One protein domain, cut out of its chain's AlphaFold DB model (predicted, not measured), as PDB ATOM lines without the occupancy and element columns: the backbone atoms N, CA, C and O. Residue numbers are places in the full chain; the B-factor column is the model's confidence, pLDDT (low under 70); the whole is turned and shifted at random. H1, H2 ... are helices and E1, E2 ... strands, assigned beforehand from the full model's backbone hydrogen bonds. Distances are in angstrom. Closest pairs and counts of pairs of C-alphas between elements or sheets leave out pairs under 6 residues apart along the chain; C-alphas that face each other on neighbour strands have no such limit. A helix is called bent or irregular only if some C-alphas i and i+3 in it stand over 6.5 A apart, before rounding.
ATOM      1  N   HIS A 965      15.326 -16.317 -29.936       79.88
ATOM      2  CA  HIS A 965      14.774 -15.081 -30.511       79.88
ATOM      3  C   HIS A 965      15.280 -14.751 -31.928       79.88
ATOM      4  O   HIS A 965      14.774 -13.819 -32.550       79.88
ATOM      5  N   ARG A 966      16.287 -15.475 -32.435       86.38
ATOM      6  CA  ARG A 966      16.890 -15.248 -33.762       86.38
ATOM      7  C   ARG A 966      16.441 -16.272 -34.798       86.38
ATOM      8  O   ARG A 966      16.933 -16.256 -35.923       86.38
ATOM      9  N   ARG A 967      15.533 -17.179 -34.448       90.25
ATOM     10  CA  ARG A 967      15.097 -18.263 -35.327       90.25
ATOM     11  C   ARG A 967      13.580 -18.283 -35.420       90.25
ATOM     12  O   ARG A 967      12.892 -17.998 -34.448       90.25
ATOM     13  N   LEU A 968      13.074 -18.633 -36.594       89.56
ATOM     14  CA  LEU A 968      11.650 -18.712 -36.881       89.56
ATOM     15  C   LEU A 968      11.339 -20.080 -37.487       89.56
ATOM     16  O   LEU A 968      12.026 -20.523 -38.409       89.56
ATOM     17  N   ALA A 969      10.313 -20.745 -36.971       89.94
ATOM     18  CA  ALA A 969       9.826 -22.001 -37.516       89.94
ATOM     19  C   ALA A 969       8.313 -21.916 -37.707       89.94
ATOM     20  O   ALA A 969       7.590 -21.615 -36.765       89.94
ATOM     21  N   ASP A 970       7.859 -22.189 -38.920       89.88
ATOM     22  CA  ASP A 970       6.452 -22.266 -39.270       89.88
ATOM     23  C   ASP A 970       5.947 -23.699 -39.091       89.88
ATOM     24  O   ASP A 970       6.287 -24.602 -39.860       89.88
ATOM     25  N   HIS A 971       5.157 -23.907 -38.038       87.62
ATOM     26  CA  HIS A 971       4.509 -25.184 -37.728       87.62
ATOM     27  C   HIS A 971       3.051 -25.253 -38.194       87.62
ATOM     28  O   HIS A 971       2.384 -26.239 -37.880       87.62
ATOM     29  N   VAL A 972       2.546 -24.232 -38.903       83.19
ATOM     30  CA  VAL A 972       1.141 -24.124 -39.338       83.19
ATOM     31  C   VAL A 972       0.156 -24.281 -38.169       83.19
ATOM     32  O   VAL A 972      -0.868 -24.962 -38.246       83.19
ATOM     33  N   ASN A 973       0.492 -23.680 -37.028       81.69
ATOM     34  CA  ASN A 973      -0.334 -23.693 -35.826       81.69
ATOM     35  C   ASN A 973      -0.941 -22.304 -35.616       81.69
ATOM     36  O   ASN A 973      -0.219 -21.385 -35.257       81.69
ATOM     37  N   CYS A 974      -2.261 -22.159 -35.768       77.56
ATOM     38  CA  CYS A 974      -2.958 -20.871 -35.631       77.56
ATOM     39  C   CYS A 974      -2.841 -20.220 -34.241       77.56
ATOM     40  O   CYS A 974      -3.211 -19.064 -34.073       77.56
ATOM     41  N   ASN A 975      -2.351 -20.959 -33.241       74.94
ATOM     42  CA  ASN A 975      -2.082 -20.436 -31.903       74.94
ATOM     43  C   ASN A 975      -0.640 -19.914 -31.739       74.94
ATOM     44  O   ASN A 975      -0.307 -19.382 -30.680       74.94
ATOM     45  N   ASP A 976       0.227 -20.105 -32.736       75.00
ATOM     46  CA  ASP A 976       1.607 -19.627 -32.728       75.00
ATOM     47  C   ASP A 976       1.674 -18.189 -33.281       75.00
ATOM     48  O   ASP A 976       1.136 -17.931 -34.361       75.00
ATOM     49  N   PRO A 977       2.359 -17.246 -32.607       73.19
ATOM     50  CA  PRO A 977       2.553 -15.886 -33.116       73.19
ATOM     51  C   PRO A 977       3.173 -15.807 -34.523       73.19
ATOM     52  O   PRO A 977       3.000 -14.805 -35.217       73.19
ATOM     53  N   SER A 978       3.913 -16.836 -34.949       76.69
ATOM     54  CA  SER A 978       4.492 -16.930 -36.293       76.69
ATOM     55  C   SER A 978       3.459 -17.194 -37.395       76.69
ATOM     56  O   SER A 978       3.710 -16.837 -38.546       76.69
ATOM     57  N   PHE A 979       2.284 -17.743 -37.063       82.75
ATOM     58  CA  PHE A 979       1.256 -18.093 -38.044       82.75
ATOM     59  C   PHE A 979       0.683 -16.854 -38.737       82.75
ATOM     60  O   PHE A 979       0.738 -16.752 -39.959       82.75
ATOM     61  N   ASP A 980       0.234 -15.857 -37.970       81.19
ATOM     62  CA  ASP A 980      -0.280 -14.589 -38.517       81.19
ATOM     63  C   ASP A 980       0.815 -13.764 -39.215       81.19
ATOM     64  O   ASP A 980       0.545 -12.885 -40.043       81.19
ATOM     65  N   LEU A 981       2.083 -14.022 -38.883       82.12
ATOM     66  CA  LEU A 981       3.215 -13.375 -39.531       82.12
ATOM     67  C   LEU A 981       3.427 -13.894 -40.964       82.12
ATOM     68  O   LEU A 981       3.738 -13.111 -41.866       82.12
ATOM     69  N   ILE A 982       3.259 -15.201 -41.169       84.38
ATOM     70  CA  ILE A 982       3.542 -15.873 -42.443       84.38
ATOM     71  C   ILE A 982       2.283 -15.970 -43.307       84.38
ATOM     72  O   ILE A 982       2.338 -15.614 -44.480       84.38
ATOM     73  N   HIS A 983       1.147 -16.340 -42.717       84.44
ATOM     74  CA  HIS A 983      -0.118 -16.593 -43.416       84.44
ATOM     75  C   HIS A 983      -1.125 -15.429 -43.331       84.44
ATOM     76  O   HIS A 983      -2.213 -15.499 -43.899       84.44
ATOM     77  N   GLY A 984      -0.807 -14.355 -42.596       78.69
ATOM     78  CA  GLY A 984      -1.695 -13.202 -42.413       78.69
ATOM     79  C   GLY A 984      -1.509 -12.085 -43.450       78.69
ATOM     80  O   GLY A 984      -0.391 -11.721 -43.831       78.69
ATOM     81  N   GLU A 985      -2.617 -11.441 -43.831       64.75
ATOM     82  CA  GLU A 985      -2.663 -10.410 -44.884       64.75
ATOM     83  C   GLU A 985      -1.997  -9.058 -44.509       64.75
ATOM     84  O   GLU A 985      -1.839  -8.200 -45.377       64.75
ATOM     85  N   GLY A 986      -1.553  -8.830 -43.258       59.59
ATOM     86  CA  GLY A 986      -1.210  -7.467 -42.795       59.59
ATOM     87  C   GLY A 986      -0.222  -7.288 -41.633       59.59
ATOM     88  O   GLY A 986      -0.235  -6.240 -40.989       59.59
ATOM     89  N   SER A 987       0.640  -8.254 -41.323       60.50
ATOM     90  CA  SER A 987       1.581  -8.149 -40.196       60.50
ATOM     91  C   SER A 987       2.849  -7.343 -40.542       60.50
ATOM     92  O   SER A 987       3.621  -7.688 -41.438       60.50
ATOM     93  N   ASN A 988       3.089  -6.243 -39.813       64.62
ATOM     94  CA  ASN A 988       4.332  -5.468 -39.900       64.62
ATOM     95  C   ASN A 988       5.460  -6.180 -39.138       64.62
ATOM     96  O   ASN A 988       5.300  -6.527 -37.966       64.62
ATOM     97  N   PHE A 989       6.628  -6.331 -39.766       69.56
ATOM     98  CA  PHE A 989       7.817  -6.852 -39.092       69.56
ATOM     99  C   PHE A 989       8.260  -5.921 -37.955       69.56
ATOM    100  O   PHE A 989       8.579  -4.744 -38.158       69.56
ATOM    101  N   SER A 990       8.327  -6.469 -36.743       69.19
ATOM    102  CA  SER A 990       8.976  -5.819 -35.603       69.19
ATOM    103  C   SER A 990      10.485  -5.665 -35.845       69.19
ATOM    104  O   SER A 990      11.106  -6.494 -36.514       69.19
ATOM    105  N   ARG A 991      11.113  -4.647 -35.234       66.62
ATOM    106  CA  ARG A 991      12.584  -4.487 -35.235       66.62
ATOM    107  C   ARG A 991      13.315  -5.731 -34.715       66.62
ATOM    108  O   ARG A 991      14.442  -5.969 -35.133       66.62
ATOM    109  N   SER A 992      12.671  -6.543 -33.875       65.69
ATOM    110  CA  SER A 992      13.219  -7.809 -33.366       65.69
ATOM    111  C   SER A 992      13.551  -8.836 -34.455       65.69
ATOM    112  O   SER A 992      14.361  -9.719 -34.211       65.69
ATOM    113  N   TYR A 993      12.976  -8.721 -35.658       73.44
ATOM    114  CA  TYR A 993      13.248  -9.639 -36.772       73.44
ATOM    115  C   TYR A 993      14.477  -9.261 -37.607       73.44
ATOM    116  O   TYR A 993      14.820 -10.003 -38.518       73.44
ATOM    117  N   THR A 994      15.146  -8.139 -37.313       77.75
ATOM    118  CA  THR A 994      16.362  -7.719 -38.042       77.75
ATOM    119  C   THR A 994      17.579  -8.613 -37.775       77.75
ATOM    120  O   THR A 994      18.483  -8.679 -38.607       77.75
ATOM    121  N   ASP A 995      17.566  -9.357 -36.664       81.69
ATOM    122  CA  ASP A 995      18.645 -10.260 -36.240       81.69
ATOM    123  C   ASP A 995      18.374 -11.743 -36.562       81.69
ATOM    124  O   ASP A 995      19.056 -12.630 -36.030       81.69
ATOM    125  N   LEU A 996      17.375 -12.022 -37.409       87.62
ATOM    126  CA  LEU A 996      16.919 -13.372 -37.738       87.62
ATOM    127  C   LEU A 996      17.958 -14.130 -38.585       87.62
ATOM    128  O   LEU A 996      18.349 -13.670 -39.658       87.62
ATOM    129  N   ILE A 997      18.391 -15.302 -38.109       91.38
ATOM    130  CA  ILE A 997      19.448 -16.127 -38.723       91.38
ATOM    131  C   ILE A 997      18.931 -17.392 -39.403       91.38
ATOM    132  O   ILE A 997      19.555 -17.836 -40.368       91.38
ATOM    133  N   SER A 998      17.793 -17.936 -38.962       93.44
ATOM    134  CA  SER A 998      17.254 -19.190 -39.501       93.44
ATOM    135  C   SER A 998      15.738 -19.148 -39.640       93.44
ATOM    136  O   SER A 998      15.043 -18.749 -38.706       93.44
ATOM    137  N   ILE A 999      15.238 -19.598 -40.791       93.06
ATOM    138  CA  ILE A 999      13.813 -19.766 -41.091       93.06
ATOM    139  C   ILE A 999      13.578 -21.198 -41.577       93.06
ATOM    140  O   ILE A 999      14.262 -21.669 -42.488       93.06
ATOM    141  N   LEU A1000      12.603 -21.877 -40.980       93.44
ATOM    142  CA  LEU A1000      12.141 -23.200 -41.393       93.44
ATOM    143  C   LEU A1000      10.633 -23.153 -41.624       93.44
ATOM    144  O   LEU A1000       9.922 -22.629 -40.773       93.44
ATOM    145  N   SER A1001      10.138 -23.739 -42.713       92.25
ATOM    146  CA  SER A1001       8.700 -23.989 -42.879       92.25
ATOM    147  C   SER A1001       8.404 -25.480 -42.951       92.25
ATOM    148  O   SER A1001       9.140 -26.260 -43.562       92.25
ATOM    149  N   PHE A1002       7.337 -25.873 -42.259       90.75
ATOM    150  CA  PHE A1002       6.796 -27.226 -42.252       90.75
ATOM    151  C   PHE A1002       5.402 -27.283 -42.894       90.75
ATOM    152  O   PHE A1002       4.729 -28.315 -42.774       90.75
ATOM    153  N   ASP A1003       4.986 -26.225 -43.602       89.19
ATOM    154  CA  ASP A1003       3.747 -26.222 -44.372       89.19
ATOM    155  C   ASP A1003       3.871 -27.129 -45.596       89.19
ATOM    156  O   ASP A1003       4.466 -26.796 -46.617       89.19
ATOM    157  N   SER A1004       3.323 -28.331 -45.455       86.44
ATOM    158  CA  SER A1004       3.312 -29.368 -46.487       86.44
ATOM    159  C   SER A1004       1.921 -29.576 -47.080       86.44
ATOM    160  O   SER A1004       1.681 -30.592 -47.733       86.44
ATOM    161  N   GLN A1005       0.991 -28.645 -46.836       87.69
ATOM    162  CA  GLN A1005      -0.337 -28.699 -47.434       87.69
ATOM    163  C   GLN A1005      -0.229 -28.597 -48.964       87.69
ATOM    164  O   GLN A1005       0.649 -27.931 -49.509       87.69
ATOM    165  N   GLU A1006      -1.116 -29.285 -49.681       81.75
ATOM    166  CA  GLU A1006      -1.198 -29.165 -51.138       81.75
ATOM    167  C   GLU A1006      -2.099 -27.979 -51.515       81.75
ATOM    168  O   GLU A1006      -3.164 -27.784 -50.932       81.75
ATOM    169  N   GLY A1007      -1.691 -27.190 -52.513       83.50
ATOM    170  CA  GLY A1007      -2.435 -26.015 -52.977       83.50
ATOM    171  C   GLY A1007      -1.524 -24.830 -53.289       83.50
ATOM    172  O   GLY A1007      -0.314 -24.917 -53.145       83.50
ATOM    173  N   TYR A1008      -2.086 -23.710 -53.742       79.38
ATOM    174  CA  TYR A1008      -1.283 -22.524 -54.074       79.38
ATOM    175  C   TYR A1008      -0.867 -21.712 -52.832       79.38
ATOM    176  O   TYR A1008       0.178 -21.071 -52.844       79.38
ATOM    177  N   LYS A1009      -1.646 -21.792 -51.743       85.75
ATOM    178  CA  LYS A1009      -1.467 -20.963 -50.540       85.75
ATOM    179  C   LYS A1009      -0.122 -21.130 -49.819       85.75
ATOM    180  O   LYS A1009       0.499 -20.106 -49.581       85.75
ATOM    181  N   PRO A1010       0.390 -22.343 -49.523       87.19
ATOM    182  CA  PRO A1010       1.669 -22.489 -48.810       87.19
ATOM    183  C   PRO A1010       2.824 -21.784 -49.523       87.19
ATOM    184  O   PRO A1010       3.666 -21.132 -48.906       87.19
ATOM    185  N   GLY A1011       2.835 -21.894 -50.854       87.62
ATOM    186  CA  GLY A1011       3.830 -21.271 -51.706       87.62
ATOM    187  C   GLY A1011       3.681 -19.758 -51.848       87.62
ATOM    188  O   GLY A1011       4.687 -19.042 -51.826       87.62
ATOM    189  N   GLU A1012       2.440 -19.281 -51.953       88.44
ATOM    190  CA  GLU A1012       2.087 -17.860 -51.996       88.44
ATOM    191  C   GLU A1012       2.406 -17.162 -50.664       88.44
ATOM    192  O   GLU A1012       3.073 -16.127 -50.653       88.44
ATOM    193  N   ASP A1013       2.001 -17.750 -49.536       90.38
ATOM    194  CA  ASP A1013       2.190 -17.208 -48.189       90.38
ATOM    195  C   ASP A1013       3.679 -17.068 -47.865       90.38
ATOM    196  O   ASP A1013       4.154 -15.974 -47.534       90.38
ATOM    197  N   ILE A1014       4.459 -18.143 -48.053       90.44
ATOM    198  CA  ILE A1014       5.902 -18.092 -47.803       90.44
ATOM    199  C   ILE A1014       6.606 -17.127 -48.764       90.44
ATOM    200  O   ILE A1014       7.532 -16.415 -48.368       90.44
ATOM    201  N   GLY A1015       6.151 -17.044 -50.017       90.06
ATOM    202  CA  GLY A1015       6.700 -16.121 -51.002       90.06
ATOM    203  C   GLY A1015       6.439 -14.663 -50.644       90.06
ATOM    204  O   GLY A1015       7.360 -13.842 -50.651       90.06
ATOM    205  N   ASN A1016       5.206 -14.333 -50.263       89.25
ATOM    206  CA  ASN A1016       4.818 -13.008 -49.788       89.25
ATOM    207  C   ASN A1016       5.574 -12.631 -48.511       89.25
ATOM    208  O   ASN A1016       6.099 -11.518 -48.401       89.25
ATOM    209  N   PHE A1017       5.710 -13.567 -47.575       90.25
ATOM    210  CA  PHE A1017       6.495 -13.395 -46.359       90.25
ATOM    211  C   PHE A1017       7.964 -13.052 -46.661       90.25
ATOM    212  O   PHE A1017       8.474 -12.035 -46.175       90.25
ATOM    213  N   LEU A1018       8.625 -13.822 -47.533       90.38
ATOM    214  CA  LEU A1018      10.002 -13.562 -47.959       90.38
ATOM    215  C   LEU A1018      10.131 -12.218 -48.690       90.38
ATOM    216  O   LEU A1018      11.032 -11.438 -48.372       90.38
ATOM    217  N   ARG A1019       9.218 -11.890 -49.619       89.81
ATOM    218  CA  ARG A1019       9.206 -10.596 -50.335       89.81
ATOM    219  C   ARG A1019       9.174  -9.426 -49.359       89.81
ATOM    220  O   ARG A1019      10.010  -8.526 -49.471       89.81
ATOM    221  N   ARG A1020       8.245  -9.449 -48.396       88.69
ATOM    222  CA  ARG A1020       8.083  -8.382 -47.398       88.69
ATOM    223  C   ARG A1020       9.320  -8.266 -46.502       88.69
ATOM    224  O   ARG A1020       9.843  -7.164 -46.335       88.69
ATOM    225  N   GLY A1021       9.822  -9.381 -45.969       88.25
ATOM    226  CA  GLY A1021      10.952  -9.370 -45.035       88.25
ATOM    227  C   GLY A1021      12.270  -8.941 -45.680       88.25
ATOM    228  O   GLY A1021      13.035  -8.177 -45.087       88.25
ATOM    229  N   ILE A1022      12.509  -9.344 -46.933       89.00
ATOM    230  CA  ILE A1022      13.685  -8.925 -47.706       89.00
ATOM    231  C   ILE A1022      13.578  -7.452 -48.112       89.00
ATOM    232  O   ILE A1022      14.547  -6.705 -47.974       89.00
ATOM    233  N   ALA A1023      12.419  -7.013 -48.615       87.06
ATOM    234  CA  ALA A1023      12.218  -5.623 -49.022       87.06
ATOM    235  C   ALA A1023      12.354  -4.653 -47.838       87.06
ATOM    236  O   ALA A1023      12.921  -3.575 -48.001       87.06
ATOM    237  N   GLY A1024      11.895  -5.065 -46.652       84.44
ATOM    238  CA  GLY A1024      12.035  -4.311 -45.406       84.44
ATOM    239  C   GLY A1024      13.418  -4.391 -44.746       84.44
ATOM    240  O   GLY A1024      13.639  -3.720 -43.744       84.44
ATOM    241  N   GLY A1025      14.351  -5.188 -45.279       85.88
ATOM    242  CA  GLY A1025      15.708  -5.335 -44.738       85.88
ATOM    243  C   GLY A1025      15.814  -6.194 -43.470       85.88
ATOM    244  O   GLY A1025      16.883  -6.252 -42.868       85.88
ATOM    245  N   TYR A1026      14.745  -6.884 -43.071       86.38
ATOM    246  CA  TYR A1026      14.710  -7.699 -41.853       86.38
ATOM    247  C   TYR A1026      15.505  -9.001 -42.002       86.38
ATOM    248  O   TYR A1026      16.122  -9.460 -41.053       86.38
ATOM    249  N   PHE A1027      15.550  -9.580 -43.204       90.69
ATOM    250  CA  PHE A1027      16.184 -10.888 -43.421       90.69
ATOM    251  C   PHE A1027      17.644 -10.815 -43.876       90.69
ATOM    252  O   PHE A1027      18.217 -11.836 -44.228       90.69
ATOM    253  N   LEU A1028      18.289  -9.645 -43.852       88.12
ATOM    254  CA  LEU A1028      19.662  -9.491 -44.361       88.12
ATOM    255  C   LEU A1028      20.707 -10.330 -43.595       88.12
ATOM    256  O   LEU A1028      21.770 -10.619 -44.142       88.12
ATOM    257  N   GLN A1029      20.411 -10.738 -42.357       89.62
ATOM    258  CA  GLN A1029      21.265 -11.605 -41.530       89.62
ATOM    259  C   GLN A1029      20.953 -13.105 -41.674       89.62
ATOM    260  O   GLN A1029      21.590 -13.926 -41.011       89.62
ATOM    261  N   LEU A1030      19.994 -13.474 -42.531       92.31
ATOM    262  CA  LEU A1030      19.542 -14.852 -42.682       92.31
ATOM    263  C   LEU A1030      20.663 -15.733 -43.247       92.31
ATOM    264  O   LEU A1030      21.162 -15.478 -44.341       92.31
ATOM    265  N   LYS A1031      21.028 -16.784 -42.507       93.31
ATOM    266  CA  LYS A1031      22.044 -17.778 -42.885       93.31
ATOM    267  C   LYS A1031      21.431 -19.099 -43.347       93.31
ATOM    268  O   LYS A1031      22.019 -19.775 -44.190       93.31
ATOM    269  N   PHE A1032      20.259 -19.462 -42.833       94.25
ATOM    270  CA  PHE A1032      19.600 -20.734 -43.127       94.25
ATOM    271  C   PHE A1032      18.132 -20.520 -43.514       94.25
ATOM    272  O   PHE A1032      17.349 -19.995 -42.724       94.25
ATOM    273  N   LEU A1033      17.750 -20.948 -44.718       94.56
ATOM    274  CA  LEU A1033      16.362 -20.963 -45.183       94.56
ATOM    275  C   LEU A1033      16.002 -22.376 -45.637       94.56
ATOM    276  O   LEU A1033      16.554 -22.865 -46.619       94.56
ATOM    277  N   ASP A1034      15.081 -23.038 -44.943       94.88
ATOM    278  CA  ASP A1034      14.662 -24.400 -45.273       94.88
ATOM    279  C   ASP A1034      13.166 -24.467 -45.564       94.88
ATOM    280  O   ASP A1034      12.329 -24.317 -44.675       94.88
ATOM    281  N   LEU A1035      12.860 -24.709 -46.836       94.06
ATOM    282  CA  LEU A1035      11.520 -24.869 -47.392       94.06
ATOM    283  C   LEU A1035      11.289 -26.315 -47.850       94.06
ATOM    284  O   LEU A1035      10.454 -26.577 -48.713       94.06
ATOM    285  N   GLU A1036      12.062 -27.274 -47.336       92.50
ATOM    286  CA  GLU A1036      11.908 -28.680 -47.690       92.50
ATOM    287  C   GLU A1036      10.461 -29.163 -47.466       92.50
ATOM    288  O   GLU A1036       9.943 -29.091 -46.356       92.50
ATOM    289  N   ARG A1037       9.860 -29.748 -48.515       89.44
ATOM    290  CA  ARG A1037       8.453 -30.205 -48.604       89.44
ATOM    291  C   ARG A1037       7.378 -29.118 -48.682       89.44
ATOM    292  O   ARG A1037       6.205 -29.482 -48.733       89.44
ATOM    293  N   VAL A1038       7.743 -27.841 -48.765       90.44
ATOM    294  CA  VAL A1038       6.766 -26.792 -49.076       90.44
ATOM    295  C   VAL A1038       6.268 -26.969 -50.510       90.44
ATOM    296  O   VAL A1038       7.052 -27.175 -51.445       90.44
ATOM    297  N   PHE A1039       4.950 -26.932 -50.696       88.69
ATOM    298  CA  PHE A1039       4.337 -27.110 -52.007       88.69
ATOM    299  C   PHE A1039       4.363 -25.790 -52.792       88.69
ATOM    300  O   PHE A1039       3.813 -24.788 -52.350       88.69
ATOM    301  N   ARG A1040       5.014 -25.799 -53.967       88.62
ATOM    302  CA  ARG A1040       5.146 -24.653 -54.896       88.62
ATOM    303  C   ARG A1040       5.651 -23.333 -54.264       88.62
ATOM    304  O   ARG A1040       5.035 -22.300 -54.490       88.62
ATOM    305  N   PRO A1041       6.770 -23.315 -53.511       89.25
ATOM    306  CA  PRO A1041       7.265 -22.088 -52.884       89.25
ATOM    307  C   PRO A1041       7.617 -21.009 -53.918       89.25
ATOM    308  O   PRO A1041       8.418 -21.255 -54.821       89.25
ATOM    309  N   GLU A1042       7.065 -19.801 -53.761       88.44
ATOM    310  CA  GLU A1042       7.389 -18.661 -54.622       88.44
ATOM    311  C   GLU A1042       8.640 -17.922 -54.133       88.44
ATOM    312  O   GLU A1042       8.587 -17.048 -53.265       88.44
ATOM    313  N   LEU A1043       9.796 -18.238 -54.713       89.69
ATOM    314  CA  LEU A1043      11.042 -17.550 -54.374       89.69
ATOM    315  C   LEU A1043      11.112 -16.178 -55.065       89.69
ATOM    316  O   LEU A1043      11.059 -16.107 -56.293       89.69
ATOM    317  N   PRO A1044      11.272 -15.067 -54.326       88.50
ATOM    318  CA  PRO A1044      11.339 -13.756 -54.953       88.50
ATOM    319  C   PRO A1044      12.712 -13.471 -55.564       88.50
ATOM    320  O   PRO A1044      13.740 -13.778 -54.968       88.50
ATOM    321  N   ASN A1045      12.752 -12.742 -56.683       84.81
ATOM    322  CA  ASN A1045      14.011 -12.307 -57.313       84.81
ATOM    323  C   ASN A1045      14.911 -11.481 -56.373       84.81
ATOM    324  O   ASN A1045      16.127 -11.423 -56.549       84.81
ATOM    325  N   THR A1046      14.322 -10.854 -55.349       86.62
ATOM    326  CA  THR A1046      15.040 -10.097 -54.317       86.62
ATOM    327  C   THR A1046      15.846 -10.970 -53.359       86.62
ATOM    328  O   THR A1046      16.650 -10.412 -52.616       86.62
ATOM    329  N   ILE A1047      15.698 -12.300 -53.384       87.50
ATOM    330  CA  ILE A1047      16.473 -13.242 -52.559       87.50
ATOM    331  C   ILE A1047      17.990 -13.080 -52.735       87.50
ATOM    332  O   ILE A1047      18.735 -13.307 -51.790       87.50
ATOM    333  N   VAL A1048      18.436 -12.540 -53.877       85.38
ATOM    334  CA  VAL A1048      19.833 -12.140 -54.138       85.38
ATOM    335  C   VAL A1048      20.404 -11.171 -53.094       85.38
ATOM    336  O   VAL A1048      21.613 -11.090 -52.903       85.38
ATOM    337  N   LYS A1049      19.545 -10.419 -52.393       87.31
ATOM    338  CA  LYS A1049      19.955  -9.491 -51.331       87.31
ATOM    339  C   LYS A1049      20.396 -10.214 -50.053       87.31
ATOM    340  O   LYS A1049      21.024  -9.590 -49.198       87.31
ATOM    341  N   LEU A1050      20.088 -11.504 -49.911       89.50
ATOM    342  CA  LEU A1050      20.460 -12.332 -48.764       89.50
ATOM    343  C   LEU A1050      21.910 -12.820 -48.873       89.50
ATOM    344  O   LEU A1050      22.180 -14.011 -48.961       89.50
ATOM    345  N   SER A1051      22.856 -11.881 -48.853       86.00
ATOM    346  CA  SER A1051      24.295 -12.163 -49.012       86.00
ATOM    347  C   SER A1051      24.894 -13.087 -47.939       86.00
ATOM    348  O   SER A1051      25.944 -13.679 -48.167       86.00
ATOM    349  N   ASN A1052      24.225 -13.238 -46.791       88.81
ATOM    350  CA  ASN A1052      24.652 -14.111 -45.696       88.81
ATOM    351  C   ASN A1052      24.074 -15.533 -45.770       88.81
ATOM    352  O   ASN A1052      24.431 -16.365 -44.933       88.81
ATOM    353  N   LEU A1053      23.200 -15.826 -46.740       90.62
ATOM    354  CA  LEU A1053      22.531 -17.118 -46.843       90.62
ATOM    355  C   LEU A1053      23.534 -18.214 -47.228       90.62
ATOM    356  O   LEU A1053      24.157 -18.161 -48.284       90.62
ATOM    357  N   ARG A1054      23.677 -19.226 -46.369       89.06
ATOM    358  CA  ARG A1054      24.605 -20.357 -46.542       89.06
ATOM    359  C   ARG A1054      23.912 -21.654 -46.922       89.06
ATOM    360  O   ARG A1054      24.542 -22.533 -47.502       89.06
ATOM    361  N   TYR A1055      22.635 -21.787 -46.582       91.31
ATOM    362  CA  TYR A1055      21.843 -22.964 -46.909       91.31
ATOM    363  C   TYR A1055      20.451 -22.572 -47.393       91.31
ATOM    364  O   TYR A1055      19.752 -21.801 -46.732       91.31
ATOM    365  N   LEU A1056      20.058 -23.158 -48.527       92.06
ATOM    366  CA  LEU A1056      18.726 -23.058 -49.108       92.06
ATOM    367  C   LEU A1056      18.153 -24.466 -49.329       92.06
ATOM    368  O   LEU A1056      18.567 -25.197 -50.229       92.06
ATOM    369  N   GLY A1057      17.208 -24.862 -48.480       90.88
ATOM    370  CA  GLY A1057      16.550 -26.162 -48.526       90.88
ATOM    371  C   GLY A1057      15.335 -26.148 -49.444       90.88
ATOM    372  O   GLY A1057      14.307 -25.582 -49.098       90.88
ATOM    373  N   LEU A1058      15.436 -26.801 -50.602       90.94
ATOM    374  CA  LEU A1058      14.349 -26.910 -51.593       90.94
ATOM    375  C   LEU A1058      14.027 -28.369 -51.937       90.94
ATOM    376  O   LEU A1058      13.523 -28.696 -53.008       90.94
TER     377      LEU A1058
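This is residues 965 to 1058 of the 1071 residues of the protein "probable disease resistance RPP8-like protein 2" of Prunus avium (UniProt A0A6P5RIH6). The chain winds in three stacked turns, a short solenoid: strands E1 to E4 stand side by side as a small, nearly flat wall, and between strands the chain returns over one face of it, through H1 and H2, then H3, then H4. The other face is bare. The 94 printed residues hold four helices and four strands, in the order E1 H1 H2 E2 H3 E3 H4 E4; the sheet, E1 E2 E3 E4, is parallel throughout. The class is mixed, with under half of the residues in named elements; the whole is compact, radius of gyration of the C-alphas 12.0 A, spanning 31 by 25 by 19 A.

Look first at inner strands E2, residues 998 to 1001, and E3, residues 1032 to 1034, parallel at 4 degrees, with N 999 and O 1032 2.9 A apart. Edge strand E1, residues 967 to 970, is parallel to E2 at 5 degrees, with N 970 and O 1000 at 2.8 A. Edge strand E4, residues 1055 to 1057, is parallel to E3 at 7 degrees, with N 1057 and O 1033 at 2.8 A. Three strand-helix-strand units, parallel neighbour strands joined through helices, have right-handed crossovers: E1 to E2 through H1, residues 977 to 982, and H2, residues 991 to 995; E2 to E3 through H3, residues 1009 to 1023; E3 to E4 through H4, residues 1045 to 1049. H1 only grazes the sheet; H2, H3 and H4 are not on it. H3 touches H1 with residues 1013 to 1017, about perpendicular at 89 degrees, C-alphas 982 and 1017 closest at 5.5 A. H3 touches H4 with residues 1018 to 1023, C-alphas 1022 and 1046 closest at 6.8 A. H1 and H2 are apart. In H3 every O i to N i+4 pair is within hydrogen-bond range; H1 has 1 of 2, H2 and H4 each 0 of 1, but each 1 of 2 O i to N i+3 pairs.

Find C-alpha 967 at (15.097, -18.263, -35.327), where E1 begins its 10.3 A; E2 runs 10.4 A, E3 6.5 A, and E4 6.4 A to C-alpha 1057 at (16.550, -26.162, -48.526). H3 runs 20.6 A from C-alpha 1009 at (-1.467, -20.963, -50.540); H1 runs 9.4 A, H2 8.4 A and H4 8.9 A. H2 and H4 are only just irregular: C-alphas 992 and 995, and C-alphas 1045 and 1048, are 6.6 A apart.

The farthest C-alphas, Asn 975 and Ser 1051, are 32.5 A apart. The printed part has no cut and no long link. Look for low confidence at residues 985 to 992, where pLDDT is under 70; the mean of the printed part is 85.3.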